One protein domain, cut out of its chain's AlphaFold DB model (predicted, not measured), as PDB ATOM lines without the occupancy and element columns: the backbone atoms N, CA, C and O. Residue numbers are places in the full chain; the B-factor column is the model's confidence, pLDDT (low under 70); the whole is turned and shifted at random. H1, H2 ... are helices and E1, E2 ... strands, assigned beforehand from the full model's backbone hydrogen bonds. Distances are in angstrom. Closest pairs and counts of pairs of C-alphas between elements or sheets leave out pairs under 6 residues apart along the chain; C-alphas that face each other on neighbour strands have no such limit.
ATOM      1  N   ALA A   2     -47.295 -13.333 -31.568       81.38
ATOM      2  CA  ALA A   2     -47.757 -12.867 -32.883       81.38
ATOM      3  C   ALA A   2     -49.203 -13.286 -33.237       81.38
ATOM      4  O   ALA A   2     -49.931 -12.507 -33.844       81.38
ATOM      5  N   PHE A   3     -49.660 -14.465 -32.802       85.88
ATOM      6  CA  PHE A   3     -51.064 -14.854 -32.965       85.88
ATOM      7  C   PHE A   3     -52.035 -13.935 -32.201       85.88
ATOM      8  O   PHE A   3     -53.063 -13.542 -32.743       85.88
ATOM      9  N   GLU A   4     -51.701 -13.513 -30.980       88.31
ATOM     10  CA  GLU A   4     -52.540 -12.597 -30.194       88.31
ATOM     11  C   GLU A   4     -52.632 -11.203 -30.833       88.31
ATOM     12  O   GLU A   4     -53.664 -10.544 -30.705       88.31
ATOM     13  N   LEU A   5     -51.628 -10.783 -31.618       88.50
ATOM     14  CA  LEU A   5     -51.734  -9.566 -32.435       88.50
ATOM     15  C   LEU A   5     -52.891  -9.667 -33.438       88.50
ATOM     16  O   LEU A   5     -53.645  -8.710 -33.588       88.50
ATOM     17  N   THR A   6     -53.104 -10.832 -34.063       87.19
ATOM     18  CA  THR A   6     -54.244 -11.030 -34.980       87.19
ATOM     19  C   THR A   6     -55.590 -10.882 -34.264       87.19
ATOM     20  O   THR A   6     -56.553 -10.370 -34.833       87.19
ATOM     21  N   ARG A   7     -55.663 -11.271 -32.985       86.12
ATOM     22  CA  ARG A   7     -56.868 -11.109 -32.162       86.12
ATOM     23  C   ARG A   7     -57.093  -9.652 -31.769       86.12
ATOM     24  O   ARG A   7     -58.223  -9.182 -31.863       86.12
ATOM     25  N   ALA A   8     -56.037  -8.939 -31.380       87.44
ATOM     26  CA  ALA A   8     -56.100  -7.517 -31.051       87.44
ATOM     27  C   ALA A   8     -56.544  -6.667 -32.254       87.44
ATOM     28  O   ALA A   8     -57.425  -5.819 -32.118       87.44
ATOM     29  N   VAL A   9     -56.007  -6.959 -33.441       88.06
ATOM     30  CA  VAL A   9     -56.410  -6.331 -34.708       88.06
ATOM     31  C   VAL A   9     -57.904  -6.514 -34.970       88.06
ATOM     32  O   VAL A   9     -58.611  -5.544 -35.229       88.06
ATOM     33  N   ASN A  10     -58.417  -7.743 -34.845       85.19
ATOM     34  CA  ASN A  10     -59.839  -8.028 -35.058       85.19
ATOM     35  C   ASN A  10     -60.759  -7.346 -34.028       85.19
ATOM     36  O   ASN A  10     -61.945  -7.168 -34.294       85.19
ATOM     37  N   ALA A  11     -60.230  -6.946 -32.867       87.62
ATOM     38  CA  ALA A  11     -60.945  -6.148 -31.873       87.62
ATOM     39  C   ALA A  11     -60.921  -4.633 -32.169       87.62
ATOM     40  O   ALA A  11     -61.489  -3.855 -31.404       87.62
ATOM     41  N   GLY A  12     -60.286  -4.206 -33.266       82.94
ATOM     42  CA  GLY A  12     -60.173  -2.803 -33.668       82.94
ATOM     43  C   GLY A  12     -59.025  -2.046 -32.997       82.94
ATOM     44  O   GLY A  12     -58.985  -0.818 -33.070       82.94
ATOM     45  N   CYS A  13     -58.096  -2.743 -32.336       84.69
ATOM     46  CA  CYS A  13     -56.938  -2.111 -31.712       84.69
ATOM     47  C   CYS A  13     -55.825  -1.864 -32.739       84.69
ATOM     48  O   CYS A  13     -55.420  -2.778 -33.459       84.69
ATOM     49  N   GLY A  14     -55.270  -0.649 -32.743       85.75
ATOM     50  CA  GLY A  14     -53.991  -0.381 -33.400       85.75
ATOM     51  C   GLY A  14     -52.850  -1.112 -32.689       85.75
ATOM     52  O   GLY A  14     -52.904  -1.328 -31.474       85.75
ATOM     53  N   PHE A  15     -51.810  -1.489 -33.431       90.94
ATOM     54  CA  PHE A  15     -50.641  -2.155 -32.865       90.94
ATOM     55  C   PHE A  15     -49.340  -1.667 -33.503       90.94
ATOM     56  O   PHE A  15     -49.318  -1.114 -34.599       90.94
ATOM     57  N   SER A  16     -48.241  -1.902 -32.793       93.56
ATOM     58  CA  SER A  16     -46.886  -1.807 -33.319       93.56
ATOM     59  C   SER A  16     -46.067  -2.939 -32.710       93.56
ATOM     60  O   SER A  16     -46.266  -3.302 -31.549       93.56
ATOM     61  N   CYS A  17     -45.173  -3.527 -33.495       94.56
ATOM     62  CA  CYS A  17     -44.275  -4.578 -33.042       94.56
ATOM     63  C   CYS A  17     -42.949  -4.513 -33.797       94.56
ATOM     64  O   CYS A  17     -42.853  -3.922 -34.871       94.56
ATOM     65  N   THR A  18     -41.935  -5.176 -33.254       95.00
ATOM     66  CA  THR A  18     -40.623  -5.340 -33.888       95.00
ATOM     67  C   THR A  18     -40.411  -6.802 -34.252       95.00
ATOM     68  O   THR A  18     -40.706  -7.683 -33.445       95.00
ATOM     69  N   VAL A  19     -39.857  -7.063 -35.434       94.94
ATOM     70  CA  VAL A  19     -39.511  -8.411 -35.903       94.94
ATOM     71  C   VAL A  19     -38.102  -8.374 -36.481       94.94
ATOM     72  O   VAL A  19     -37.737  -7.423 -37.171       94.94
ATOM     73  N   HIS A  20     -37.303  -9.400 -36.193       94.69
ATOM     74  CA  HIS A  20     -36.002  -9.569 -36.832       94.69
ATOM     75  C   HIS A  20     -36.185 -10.083 -38.259       94.69
ATOM     76  O   HIS A  20     -36.738 -11.163 -38.464       94.69
ATOM     77  N   ALA A  21     -35.714  -9.308 -39.232       95.88
ATOM     78  CA  ALA A  21     -35.788  -9.623 -40.649       95.88
ATOM     79  C   ALA A  21     -34.692  -8.874 -41.419       95.88
ATOM     80  O   ALA A  21     -34.182  -7.870 -40.927       95.88
ATOM     81  N   ASN A  22     -34.357  -9.363 -42.614       94.56
ATOM     82  CA  ASN A  22     -33.325  -8.772 -43.479       94.56
ATOM     83  C   ASN A  22     -33.889  -7.752 -44.484       94.56
ATOM     84  O   ASN A  22     -33.144  -7.162 -45.263       94.56
ATOM     85  N   SER A  23     -35.212  -7.595 -44.515       95.50
ATOM     86  CA  SER A  23     -35.926  -6.620 -45.333       95.50
ATOM     87  C   SER A  23     -37.310  -6.371 -44.744       95.50
ATOM     88  O   SER A  23     -37.807  -7.151 -43.921       95.50
ATOM     89  N   ALA A  24     -37.978  -5.309 -45.192       96.69
ATOM     90  CA  ALA A  24     -39.352  -5.048 -44.789       96.69
ATOM     91  C   ALA A  24     -40.319  -6.159 -45.249       96.69
ATOM     92  O   ALA A  24     -41.231  -6.542 -44.513       96.69
ATOM     93  N   ARG A  25     -40.093  -6.735 -46.438       94.62
ATOM     94  CA  ARG A  25     -40.890  -7.859 -46.956       94.62
ATOM     95  C   ARG A  25     -40.666  -9.140 -46.153       94.62
ATOM     96  O   ARG A  25     -41.630  -9.832 -45.830       94.62
ATOM     97  N   ASP A  26     -39.421  -9.428 -45.777       96.31
ATOM     98  CA  ASP A  26     -39.116 -10.574 -44.916       96.31
ATOM     99  C   ASP A  26     -39.764 -10.428 -43.539       96.31
ATOM    100  O   ASP A  26     -40.216 -11.423 -42.979       96.31
ATOM    101  N   ALA A  27     -39.879  -9.204 -43.012       97.19
ATOM    102  CA  ALA A  27     -40.541  -8.949 -41.733       97.19
ATOM    103  C   ALA A  27     -42.023  -9.343 -41.762       97.19
ATOM    104  O   ALA A  27     -42.508  -9.974 -40.820       97.19
ATOM    105  N   LEU A  28     -42.730  -9.033 -42.854       96.00
ATOM    106  CA  LEU A  28     -44.130  -9.426 -43.045       96.00
ATOM    107  C   LEU A  28     -44.284 -10.952 -43.061       96.00
ATOM    108  O   LEU A  28     -45.129 -11.505 -42.357       96.00
ATOM    109  N   ASN A  29     -43.424 -11.646 -43.811       95.12
ATOM    110  CA  ASN A  29     -43.436 -13.108 -43.874       95.12
ATOM    111  C   ASN A  29     -43.049 -13.751 -42.533       95.12
ATOM    112  O   ASN A  29     -43.690 -14.705 -42.092       95.12
ATOM    113  N   ALA A  30     -42.044 -13.210 -41.843       95.00
ATOM    114  CA  ALA A  30     -41.631 -13.673 -40.524       95.00
ATOM    115  C   ALA A  30     -42.747 -13.502 -39.484       95.00
ATOM    116  O   ALA A  30     -42.945 -14.391 -38.657       95.00
ATOM    117  N   LEU A  31     -43.515 -12.411 -39.552       94.94
ATOM    118  CA  LEU A  31     -44.656 -12.183 -38.669       94.94
ATOM    119  C   LEU A  31     -45.786 -13.196 -38.909       94.94
ATOM    120  O   LEU A  31     -46.332 -13.740 -37.947       94.94
ATOM    121  N   VAL A  32     -46.100 -13.497 -40.175       94.62
ATOM    122  CA  VAL A  32     -47.061 -14.552 -40.546       94.62
ATOM    123  C   VAL A  32     -46.605 -15.906 -40.000       94.62
ATOM    124  O   VAL A  32     -47.366 -16.571 -39.295       94.62
ATOM    125  N   ASN A  33     -45.344 -16.275 -40.239       93.38
ATOM    126  CA  ASN A  33     -44.770 -17.529 -39.750       93.38
ATOM    127  C   ASN A  33     -44.818 -17.615 -38.219       93.38
ATOM    128  O   ASN A  33     -45.260 -18.622 -37.667       93.38
ATOM    129  N   ALA A  34     -44.434 -16.542 -37.523       92.81
ATOM    130  CA  ALA A  34     -44.477 -16.479 -36.067       92.81
ATOM    131  C   ALA A  34     -45.903 -16.629 -35.516       92.81
ATOM    132  O   ALA A  34     -46.097 -17.249 -34.470       92.81
ATOM    133  N   ALA A  35     -46.910 -16.076 -36.197       91.38
ATOM    134  CA  ALA A  35     -48.303 -16.199 -35.785       91.38
ATOM    135  C   ALA A  35     -48.842 -17.622 -35.983       91.38
ATOM    136  O   ALA A  35     -49.512 -18.134 -35.090       91.38
ATOM    137  N   ILE A  36     -48.511 -18.285 -37.093       91.88
ATOM    138  CA  ILE A  36     -48.952 -19.665 -37.358       91.88
ATOM    139  C   ILE A  36     -48.266 -20.650 -36.411       91.88
ATOM    140  O   ILE A  36     -48.913 -21.556 -35.906       91.88
ATOM    141  N   MET A  37     -46.981 -20.449 -36.103       88.12
ATOM    142  CA  MET A  37     -46.282 -21.268 -35.106       88.12
ATOM    143  C   MET A  37     -46.843 -21.089 -33.687       88.12
ATOM    144  O   MET A  37     -46.701 -21.982 -32.858       88.12
ATOM    145  N   ALA A  38     -47.448 -19.932 -33.396       82.56
ATOM    146  CA  ALA A  38     -48.012 -19.615 -32.088       82.56
ATOM    147  C   ALA A  38     -49.496 -20.001 -31.933       82.56
ATOM    148  O   ALA A  38     -49.987 -20.000 -30.807       82.56
ATOM    149  N   GLY A  39     -50.215 -20.273 -33.026       73.81
ATOM    150  CA  GLY A  39     -51.639 -20.604 -33.015       73.81
ATOM    151  C   GLY A  39     -51.888 -22.071 -33.353       73.81
ATOM    152  O   GLY A  39     -51.358 -22.594 -34.329       73.81
ATOM    153  N   GLU A  40     -52.747 -22.745 -32.592       66.94
ATOM    154  CA  GLU A  40     -53.194 -24.091 -32.952       66.94
ATOM    155  C   GLU A  40     -54.234 -24.000 -34.087       66.94
ATOM    156  O   GLU A  40     -55.322 -23.459 -33.907       66.94
ATOM    157  N   ASN A  41     -53.909 -24.554 -35.262       75.44
ATOM    158  CA  ASN A  41     -54.834 -24.794 -36.386       75.44
ATOM    159  C   ASN A  41     -55.345 -23.572 -37.181       75.44
ATOM    160  O   ASN A  41     -56.475 -23.597 -37.674       75.44
ATOM    161  N   VAL A  42     -54.537 -22.526 -37.385       83.81
ATOM    162  CA  VAL A  42     -54.902 -21.423 -38.301       83.81
ATOM    163  C   VAL A  42     -54.141 -21.523 -39.619       83.81
ATOM    164  O   VAL A  42     -52.937 -21.759 -39.643       83.81
ATOM    165  N   GLN A  43     -54.856 -21.351 -40.733       88.94
ATOM    166  CA  GLN A  43     -54.262 -21.398 -42.066       88.94
ATOM    167  C   GLN A  43     -53.516 -20.100 -42.390       88.94
ATOM    168  O   GLN A  43     -54.019 -19.000 -42.144       88.94
ATOM    169  N   GLU A  44     -52.350 -20.235 -43.019       91.69
ATOM    170  CA  GLU A  44     -51.499 -19.114 -43.429       91.69
ATOM    171  C   GLU A  44     -52.231 -18.001 -44.195       91.69
ATOM    172  O   GLU A  44     -52.067 -16.838 -43.815       91.69
ATOM    173  N   PRO A  45     -53.088 -18.287 -45.199       91.44
ATOM    174  CA  PRO A  45     -53.753 -17.230 -45.961       91.44
ATOM    175  C   PRO A  45     -54.673 -16.360 -45.099       91.44
ATOM    176  O   PRO A  45     -54.826 -15.168 -45.360       91.44
ATOM    177  N   ILE A  46     -55.261 -16.932 -44.041       90.25
ATOM    178  CA  ILE A  46     -56.125 -16.198 -43.108       90.25
ATOM    179  C   ILE A  46     -55.281 -15.209 -42.301       90.25
ATOM    180  O   ILE A  46     -55.613 -14.027 -42.238       90.25
ATOM    181  N   VAL A  47     -54.166 -15.671 -41.732       91.94
ATOM    182  CA  VAL A  47     -53.233 -14.832 -40.960       91.94
ATOM    183  C   VAL A  47     -52.647 -13.725 -41.833       91.94
ATOM    184  O   VAL A  47     -52.650 -12.556 -41.444       91.94
ATOM    185  N   ARG A  48     -52.198 -14.080 -43.040       93.19
ATOM    186  CA  ARG A  48     -51.659 -13.137 -44.020       93.19
ATOM    187  C   ARG A  48     -52.677 -12.059 -44.367       93.19
ATOM    188  O   ARG A  48     -52.330 -10.885 -44.335       93.19
ATOM    189  N   LYS A  49     -53.936 -12.430 -44.624       91.06
ATOM    190  CA  LYS A  49     -55.007 -11.469 -44.918       91.06
ATOM    191  C   LYS A  49     -55.257 -10.506 -43.757       91.06
ATOM    192  O   LYS A  49     -55.404  -9.311 -43.997       91.06
ATOM    193  N   VAL A  50     -55.274 -11.008 -42.519       91.81
ATOM    194  CA  VAL A  50     -55.432 -10.163 -41.324       91.81
ATOM    195  C   VAL A  50     -54.299  -9.139 -41.252       91.81
ATOM    196  O   VAL A  50     -54.569  -7.943 -41.188       91.81
ATOM    197  N   PHE A  51     -53.042  -9.574 -41.353       93.12
ATOM    198  CA  PHE A  51     -51.906  -8.652 -41.312       93.12
ATOM    199  C   PHE A  51     -51.846  -7.704 -42.511       93.12
ATOM    200  O   PHE A  51     -51.565  -6.527 -42.320       93.12
ATOM    201  N   ALA A  52     -52.176  -8.164 -43.718       92.56
ATOM    202  CA  ALA A  52     -52.209  -7.316 -44.910       92.56
ATOM    203  C   ALA A  52     -53.251  -6.194 -44.800       92.56
ATOM    204  O   ALA A  52     -53.060  -5.130 -45.375       92.56
ATOM    205  N   SER A  53     -54.343  -6.420 -44.061       89.19
ATOM    206  CA  SER A  53     -55.353  -5.389 -43.796       89.19
ATOM    207  C   SER A  53     -55.035  -4.458 -42.627       89.19
ATOM    208  O   SER A  53     -55.693  -3.431 -42.492       89.19
ATOM    209  N   ALA A  54     -54.094  -4.829 -41.759       91.00
ATOM    210  CA  ALA A  54     -53.899  -4.169 -40.469       91.00
ATOM    211  C   ALA A  54     -52.538  -3.489 -40.313       91.00
ATOM    212  O   ALA A  54     -52.373  -2.646 -39.437       91.00
ATOM    213  N   ILE A  55     -51.554  -3.886 -41.116       93.38
ATOM    214  CA  ILE A  55     -50.246  -3.247 -41.159       93.38
ATOM    215  C   ILE A  55     -50.309  -2.170 -42.224       93.38
ATOM    216  O   ILE A  55     -50.482  -2.488 -43.391       93.38
ATOM    217  N   ASP A  56     -50.116  -0.919 -41.829       93.81
ATOM    218  CA  ASP A  56     -50.066   0.192 -42.779       93.81
ATOM    219  C   ASP A  56     -48.647   0.412 -43.314       93.81
ATOM    220  O   ASP A  56     -48.443   0.661 -44.501       93.81
ATOM    221  N   LEU A  57     -47.652   0.319 -42.426       95.19
ATOM    222  CA  LEU A  57     -46.259   0.645 -42.707       95.19
ATOM    223  C   LEU A  57     -45.311  -0.393 -42.105       95.19
ATOM    224  O   LEU A  57     -45.537  -0.898 -41.005       95.19
ATOM    225  N   VAL A  58     -44.189  -0.626 -42.786       97.56
ATOM    226  CA  VAL A  58     -43.042  -1.362 -42.242       97.56
ATOM    227  C   VAL A  58     -41.795  -0.501 -42.376       97.56
ATOM    228  O   VAL A  58     -41.446  -0.060 -43.469       97.56
ATOM    229  N   VAL A  59     -41.118  -0.272 -41.251       97.94
ATOM    230  CA  VAL A  59     -39.848   0.457 -41.181       97.94
ATOM    231  C   VAL A  59     -38.735  -0.560 -40.976       97.94
ATOM    232  O   VAL A  59     -38.604  -1.134 -39.895       97.94
ATOM    233  N   HIS A  60     -37.927  -0.785 -42.006       98.00
ATOM    234  CA  HIS A  60     -36.790  -1.690 -41.915       98.00
ATOM    235  C   HIS A  60     -35.529  -0.910 -41.549       98.00
ATOM    236  O   HIS A  60     -35.175   0.086 -42.187       98.00
ATOM    237  N   CYS A  61     -34.854  -1.370 -40.500       96.69
ATOM    238  CA  CYS A  61     -33.599  -0.810 -40.025       96.69
ATOM    239  C   CYS A  61     -32.492  -1.842 -40.174       96.69
ATOM    240  O   CYS A  61     -32.693  -3.003 -39.833       96.69
ATOM    241  N   ASP A  62     -31.318  -1.381 -40.578       94.69
ATOM    242  CA  ASP A  62     -30.126  -2.212 -40.673       94.69
ATOM    243  C   ASP A  62     -29.002  -1.635 -39.800       94.69
ATOM    244  O   ASP A  62     -29.036  -0.470 -39.370       94.69
ATOM    245  N   LEU A  63     -28.041  -2.490 -39.471       89.81
ATOM    246  CA  LEU A  63     -26.918  -2.227 -38.591       89.81
ATOM    247  C   LEU A  63     -25.613  -2.521 -39.329       89.81
ATOM    248  O   LEU A  63     -25.304  -3.667 -39.640       89.81
ATOM    249  N   GLU A  64     -24.784  -1.496 -39.479       85.19
ATOM    250  CA  GLU A  64     -23.397  -1.661 -39.900       85.19
ATOM    251  C   GLU A  64     -22.477  -1.536 -38.689       85.19
ATOM    252  O   GLU A  64     -22.543  -0.564 -37.925       85.19
ATOM    253  N   ASP A  65     -21.579  -2.506 -38.532       80.06
ATOM    254  CA  ASP A  65     -20.426  -2.344 -37.654       80.06
ATOM    255  C   ASP A  65     -19.368  -1.504 -38.369       80.06
ATOM    256  O   ASP A  65     -18.427  -2.025 -38.974       80.06
ATOM    257  N   ALA A  66     -19.549  -0.182 -38.319       69.94
ATOM    258  CA  ALA A  66     -18.639   0.753 -38.960       69.94
ATOM    259  C   ALA A  66     -17.224   0.696 -38.359       69.94
ATOM    260  O   ALA A  66     -16.296   1.113 -39.044       69.94
ATOM    261  N   ASN A  67     -17.019   0.059 -37.192       65.44
ATOM    262  CA  ASN A  67     -15.679  -0.180 -36.643       65.44
ATOM    263  C   ASN A  67     -14.813  -1.025 -37.587       65.44
ATOM    264  O   ASN A  67     -13.589  -0.903 -37.569       65.44
ATOM    265  N   ARG A  68     -15.429  -1.888 -38.413       66.25
ATOM    266  CA  ARG A  68     -14.701  -2.650 -39.441       66.25
ATOM    267  C   ARG A  68     -14.122  -1.759 -40.539       66.25
ATOM    268  O   ARG A  68     -13.127  -2.150 -41.141       66.25
ATOM    269  N   ALA A  69     -14.745  -0.616 -40.821       66.44
ATOM    270  CA  ALA A  69     -14.328   0.313 -41.869       66.44
ATOM    271  C   ALA A  69     -13.530   1.509 -41.315       66.44
ATOM    272  O   ALA A  69     -12.567   1.944 -41.942       66.44
ATOM    273  N   ASP A  70     -13.905   2.018 -40.140       67.31
ATOM    274  CA  ASP A  70     -13.251   3.108 -39.416       67.31
ATOM    275  C   ASP A  70     -13.444   2.926 -37.890       67.31
ATOM    276  O   ASP A  70     -14.562   3.086 -37.396       67.31
ATOM    277  N   PRO A  71     -12.375   2.651 -37.114       66.19
ATOM    278  CA  PRO A  71     -12.442   2.461 -35.661       66.19
ATOM    279  C   PRO A  71     -12.994   3.658 -34.870       66.19
ATOM    280  O   PRO A  71     -13.340   3.505 -33.700       66.19
ATOM    281  N   ALA A  72     -13.045   4.857 -35.464       69.75
ATOM    282  CA  ALA A  72     -13.641   6.036 -34.836       69.75
ATOM    283  C   ALA A  72     -15.179   6.048 -34.921       69.75
ATOM    284  O   ALA A  72     -15.839   6.772 -34.172       69.75
ATOM    285  N   HIS A  73     -15.758   5.255 -35.824       64.56
ATOM    286  CA  HIS A  73     -17.191   5.184 -36.063       64.56
ATOM    287  C   HIS A  73     -17.729   3.858 -35.515       64.56
ATOM    288  O   HIS A  73     -17.541   2.805 -36.107       64.56
ATOM    289  N   GLY A  74     -18.410   3.915 -34.366       77.12
ATOM    290  CA  GLY A  74     -19.025   2.746 -33.733       77.12
ATOM    291  C   GLY A  74     -20.182   2.122 -34.530       77.12
ATOM    292  O   GLY A  74     -20.383   2.377 -35.715       77.12
ATOM    293  N   LEU A  75     -21.010   1.327 -33.853       82.94
ATOM    294  CA  LEU A  75     -22.205   0.713 -34.441       82.94
ATOM    295  C   LEU A  75     -23.159   1.768 -35.025       82.94
ATOM    296  O   LEU A  75     -23.632   2.655 -34.308       82.94
ATOM    297  N   ARG A  76     -23.496   1.642 -36.312       86.19
ATOM    298  CA  ARG A  76     -24.394   2.559 -37.020       86.19
ATOM    299  C   ARG A  76     -25.697   1.850 -37.372       86.19
ATOM    300  O   ARG A  76     -25.710   0.962 -38.215       86.19
ATOM    301  N   ARG A  77     -26.800   2.277 -36.748       91.12
ATOM    302  CA  ARG A  77     -28.164   1.836 -37.088       91.12
ATOM    303  C   ARG A  77     -28.865   2.893 -37.916       91.12
ATOM    304  O   ARG A  77     -28.872   4.060 -37.522       91.12
ATOM    305  N   GLN A  78     -29.454   2.499 -39.036       94.12
ATOM    306  CA  GLN A  78     -30.185   3.415 -39.908       94.12
ATOM    307  C   GLN A  78     -31.412   2.743 -40.511       94.12
ATOM    308  O   GLN A  78     -31.412   1.544 -40.773       94.12
ATOM    309  N   VAL A  79     -32.448   3.544 -40.758       97.06
ATOM    310  CA  VAL A  79     -33.596   3.124 -41.564       97.06
ATOM    311  C   VAL A  79     -33.127   2.939 -43.002       97.06
ATOM    312  O   VAL A  79     -32.581   3.879 -43.589       97.06
ATOM    313  N   MET A  80     -33.341   1.746 -43.546       96.94
ATOM    314  CA  MET A  80     -33.014   1.391 -44.924       96.94
ATOM    315  C   MET A  80     -34.195   1.607 -45.861       96.94
ATOM    316  O   MET A  80     -34.025   2.081 -46.977       96.94
ATOM    317  N   GLU A  81     -35.400   1.301 -45.401       97.44
ATOM    318  CA  GLU A  81     -36.612   1.511 -46.180       97.44
ATOM    319  C   GLU A  81     -37.812   1.714 -45.259       97.44
ATOM    320  O   GLU A  81     -37.855   1.226 -44.124       97.44
ATOM    321  N   ILE A  82     -38.791   2.447 -45.775       97.12
ATOM    322  CA  ILE A  82     -40.131   2.522 -45.211       97.12
ATOM    323  C   ILE A  82     -41.070   2.145 -46.340       97.12
ATOM    324  O   ILE A  82     -41.151   2.871 -47.332       97.12
ATOM    325  N   ILE A  83     -41.766   1.024 -46.197       97.25
ATOM    326  CA  ILE A  83     -42.759   0.574 -47.171       97.25
ATOM    327  C   ILE A  83     -44.161   0.782 -46.611       97.25
ATOM    328  O   ILE A  83     -44.384   0.632 -45.409       97.25
ATOM    329  N   ALA A  84     -45.103   1.091 -47.493       95.94
ATOM    330  CA  ALA A  84     -46.520   0.973 -47.219       95.94
ATOM    331  C   ALA A  84     -47.023  -0.383 -47.699       95.94
ATOM    332  O   ALA A  84     -46.655  -0.832 -48.786       95.94
ATOM    333  N   VAL A  85     -47.865  -1.029 -46.901       94.81
ATOM    334  CA  VAL A  85     -48.603  -2.210 -47.350       94.81
ATOM    335  C   VAL A  85     -49.846  -1.711 -48.074       94.81
ATOM    336  O   VAL A  85     -50.584  -0.871 -47.562       94.81
ATOM    337  N   VAL A  86     -50.053  -2.194 -49.295       92.69
ATOM    338  CA  VAL A  86     -51.175  -1.778 -50.140       92.69
ATOM    339  C   VAL A  86     -52.112  -2.960 -50.378       92.69
ATOM    340  O   VAL A  86     -51.684  -4.116 -50.272       92.69
ATOM    341  N   PRO A  87     -53.391  -2.714 -50.714       85.62
ATOM    342  CA  PRO A  87     -54.305  -3.783 -51.079       85.62
ATOM    343  C   PRO A  87     -53.719  -4.665 -52.186       85.62
ATOM    344  O   PRO A  87     -53.286  -4.183 -53.233       85.62
ATOM    345  N   SER A  88     -53.713  -5.970 -51.940       82.75
ATOM    346  CA  SER A  88     -53.211  -6.975 -52.869       82.75
ATOM    347  C   SER A  88     -54.365  -7.717 -53.537       82.75
ATOM    348  O   SER A  88     -55.353  -8.054 -52.883       82.75
ATOM    349  N   LEU A  89     -54.236  -7.982 -54.840       74.19
ATOM    350  CA  LEU A  89     -55.134  -8.880 -55.582       74.19
ATOM    351  C   LEU A  89     -54.614 -10.327 -55.614       74.19
ATOM    352  O   LEU A  89     -55.266 -11.198 -56.185       74.19
ATOM    353  N   HIS A  90     -53.438 -10.571 -55.040       79.62
ATOM    354  CA  HIS A  90     -52.751 -11.855 -55.034       79.62
ATOM    355  C   HIS A  90     -52.585 -12.388 -53.607       79.62
ATOM    356  O   HIS A  90     -52.740 -11.663 -52.627       79.62
ATOM    357  N   ASP A  91     -52.215 -13.663 -53.490       78.81
ATOM    358  CA  ASP A  91     -52.037 -14.350 -52.202       78.81
ATOM    359  C   ASP A  91     -50.763 -13.926 -51.436       78.81
ATOM    360  O   ASP A  91     -50.390 -14.556 -50.449       78.81
ATOM    361  N   ASP A  92     -50.096 -12.844 -51.856       86.31
ATOM    362  CA  ASP A  92     -48.921 -12.273 -51.190       86.31
ATOM    363  C   ASP A  92     -49.091 -10.771 -50.908       86.31
ATOM    364  O   ASP A  92     -49.951 -10.108 -51.493       86.31
ATOM    365  N   PHE A  93     -48.253 -10.223 -50.026       93.06
ATOM    366  CA  PHE A  93     -48.224  -8.807 -49.683       93.06
ATOM    367  C   PHE A  93     -47.844  -7.937 -50.891       93.06
ATOM    368  O   PHE A  93     -46.772  -8.095 -51.490       93.06
ATOM    369  N   SER A  94     -48.687  -6.950 -51.188       93.88
ATOM    370  CA  SER A  94     -48.346  -5.827 -52.061       93.88
ATOM    371  C   SER A  94     -47.778  -4.692 -51.230       93.88
ATOM    372  O   SER A  94     -48.296  -4.382 -50.158       93.88
ATOM    373  N   THR A  95     -46.706  -4.072 -51.715       95.25
ATOM    374  CA  THR A  95     -45.993  -3.038 -50.965       95.25
ATOM    375  C   THR A  95     -45.485  -1.949 -51.894       95.25
ATOM    376  O   THR A  95     -44.962  -2.266 -52.961       95.25
ATOM    377  N   GLU A  96     -45.542  -0.701 -51.453       95.56
ATOM    378  CA  GLU A  96     -44.952   0.438 -52.156       95.56
ATOM    379  C   GLU A  96     -43.869   1.087 -51.287       95.56
ATOM    380  O   GLU A  96     -44.122   1.379 -50.114       95.56
ATOM    381  N   PRO A  97     -42.652   1.318 -51.807       95.81
ATOM    382  CA  PRO A  97     -41.615   1.989 -51.042       95.81
ATOM    383  C   PRO A  97     -41.957   3.473 -50.924       95.81
ATOM    384  O   PRO A  97     -42.053   4.166 -51.929       95.81
ATOM    385  N   ILE A  98     -42.118   3.971 -49.701       95.56
ATOM    386  CA  ILE A  98     -42.269   5.402 -49.407       95.56
ATOM    387  C   ILE A  98     -40.886   6.031 -49.293       95.56
ATOM    388  O   ILE A  98     -40.620   7.075 -49.878       95.56
ATOM    389  N   PHE A  99     -39.979   5.367 -48.580       95.81
ATOM    390  CA  PHE A  99     -38.586   5.779 -48.486       95.81
ATOM    391  C   PHE A  99     -37.651   4.623 -48.790       95.81
ATOM    392  O   PHE A  99     -37.920   3.490 -48.391       95.81
ATOM    393  N   ALA A 100     -36.520   4.936 -49.414       96.38
ATOM    394  CA  ALA A 100     -35.453   3.984 -49.674       96.38
ATOM    395  C   ALA A 100     -34.076   4.611 -49.438       96.38
ATOM    396  O   ALA A 100     -33.861   5.810 -49.619       96.38
ATOM    397  N   ARG A 101     -33.134   3.778 -49.016       95.50
ATOM    398  CA  ARG A 101     -31.721   4.098 -48.841       95.50
ATOM    399  C   ARG A 101     -30.928   2.969 -49.475       95.50
ATOM    400  O   ARG A 101     -31.013   1.831 -49.032       95.50
ATOM    401  N   GLU A 102     -30.109   3.297 -50.468       93.69
ATOM    402  CA  GLU A 102     -29.316   2.294 -51.192       93.69
ATOM    403  C   GLU A 102     -28.266   1.612 -50.307       93.69
ATOM    404  O   GLU A 102     -27.957   0.437 -50.486       93.69
ATOM    405  N   ARG A 103     -27.690   2.355 -49.353       90.25
ATOM    406  CA  ARG A 103     -26.655   1.855 -48.443       90.25
ATOM    407  C   ARG A 103     -26.605   2.626 -47.134       90.25
ATOM    408  O   ARG A 103     -26.929   3.820 -47.073       90.25
ATOM    409  N   ILE A 104     -26.103   1.967 -46.095       88.75
ATOM    410  CA  ILE A 104     -25.790   2.623 -44.828       88.75
ATOM    411  C   ILE A 104     -24.786   3.767 -45.078       88.75
ATOM    412  O   ILE A 104     -23.902   3.716 -45.937       88.75
ATOM    413  N   GLY A 105     -25.017   4.885 -44.396       87.50
ATOM    414  CA  GLY A 105     -24.316   6.154 -44.577       87.50
ATOM    415  C   GLY A 105     -24.819   7.033 -45.729       87.50
ATOM    416  O   GLY A 105     -24.408   8.186 -45.794       87.50
ATOM    417  N   GLY A 106     -25.699   6.543 -46.615       90.06
ATOM    418  CA  GLY A 106     -26.318   7.351 -47.680       90.06
ATOM    419  C   GLY A 106     -27.382   8.351 -47.183       90.06
ATOM    420  O   GLY A 106     -27.549   8.546 -45.977       90.06
ATOM    421  N   PRO A 107     -28.137   9.007 -48.071       92.31
ATOM    422  CA  PRO A 107     -29.406   9.639 -47.710       92.31
ATOM    423  C   PRO A 107     -30.538   8.597 -47.602       92.31
ATOM    424  O   PRO A 107     -30.457   7.524 -48.191       92.31
ATOM    425  N   LEU A 108     -31.582   8.906 -46.824       93.88
ATOM    426  CA  LEU A 108     -32.881   8.234 -46.938       93.88
ATOM    427  C   LEU A 108     -33.740   9.102 -47.853       93.88
ATOM    428  O   LEU A 108     -33.997  10.261 -47.522       93.88
ATOM    429  N   GLU A 109     -34.135   8.572 -49.002       93.94
ATOM    430  CA  GLU A 109     -34.802   9.331 -50.054       93.94
ATOM    431  C   GLU A 109     -36.281   8.977 -50.116       93.94
ATOM    432  O   GLU A 109     -36.652   7.804 -50.088       93.94
ATOM    433  N   TRP A 110     -37.129  10.004 -50.177       93.81
ATOM    434  CA  TRP A 110     -38.552   9.832 -50.443       93.81
ATOM    435  C   TRP A 110     -38.745   9.469 -51.915       93.81
ATOM    436  O   TRP A 110     -38.201  10.134 -52.794       93.81
ATOM    437  N   THR A 111     -39.542   8.445 -52.192       94.19
ATOM    438  CA  THR A 111     -39.798   7.949 -53.555       94.19
ATOM    439  C   THR A 111     -40.827   8.783 -54.322       94.19
ATOM    440  O   THR A 111     -41.054   8.547 -55.507       94.19
ATOM    441  N   GLY A 112     -41.482   9.740 -53.654       91.69
ATOM    442  CA  GLY A 112     -42.620  10.491 -54.189       91.69
ATOM    443  C   GLY A 112     -43.976   9.816 -53.950       91.69
ATOM    444  O   GLY A 112     -45.013  10.416 -54.236       91.69
ATOM    445  N   ILE A 113     -43.987   8.597 -53.401       92.62
ATOM    446  CA  ILE A 113     -45.209   7.857 -53.074       92.62
ATOM    447  C   ILE A 113     -45.731   8.305 -51.705       92.62
ATOM    448  O   ILE A 113     -44.968   8.461 -50.752       92.62
TER     449      ILE A 113
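AT A GLANCE: This is residues 2 to 113 of the 142 residues of the protein "CpaF family protein" of Euzebyaceae bacterium (UniProt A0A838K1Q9). A long, strongly twisted sheet of three strands has a cluster of three crossed helices, H1, H2 and H3, at one end, while the hairpin of E1 and E2 reaches away from them as a slender arm and makes much of the length. The tail, residues 101 to 113, turns and folds back beside E3. The printed part has 112 residues, with three named helices and then three named strands along the chain, H1 H2 H3 E1 E2 E3; the antiparallel sheet has the order E1, E2, E3, and the class is mixed, helices and strands. The whole is only just loose, close to compact, with a radius of gyration of the C-alphas of 16.2 A, and elongated, spanning 51 by 31 by 24 A.

HOW THE PARTS SIT: E2, residues 75 to 86, is the inner strand, between the edge strands E1, residues 57 to 65, and E3, residues 94 to 100. The three form a meander, each strand the antiparallel neighbour of the one before. In the hairpin E1 and E2, directions stand at 159 degrees, and N 58 and O 83, 2.9 A apart, are within hydrogen-bond range, as are N 64 and O 76 at 2.9 A. In the hairpin E2 and E3 the angle is 141 degrees, with N 84 and O 96 within hydrogen-bond range at 2.8 A. Residues 99 to 100 of E3 also pair antiparallel with residues 109 to 110. H2, residues 24 to 38, is on the sheet but only grazes it, with its residues 24 to 28; the C-alphas of Ala 24 and His 60 are 5.1 A apart, the closest of H2 and E1. H3, residues 44 to 54, also only grazes the sheet, with its residues 51 to 54. H2 touches H3 with residues 32 to 36 alone, at a steep tilt of 55 degrees, opposite ways; their closest C-alphas, of Val 32 and Arg 48, are 5.9 A apart. H1, residues 2 to 10, is not on the sheet. It touches H2, about perpendicular at 83 degrees, with the C-alphas of Phe 3 and Ala 35 closest at 4.2 A. Every O i to N i+4 pair is within hydrogen-bond range in H2 and H3, and 4 of 5 in H1.

IN THESE COORDINATES: E2 is 33.0 A long from first to last C-alpha, E1 26.5 A, E3 16.4 A, H2 21.2 A, H3 15.4 A and H1 13.2 A. H1 begins at C-alpha 2 (-47.757, -12.867, -32.883), and E3 ends at C-alpha 100 (-35.453, 3.984, -49.674).

THE WHOLE: The C-alphas farthest apart, of Asn 41 and Ala 72, are 51.5 A apart. The printed part has no cut. The link H1 to H2 is long, with 13 residues. Mean pLDDT of the printed part is 89.0; residue 40 and residues 66 to 73 are under 70.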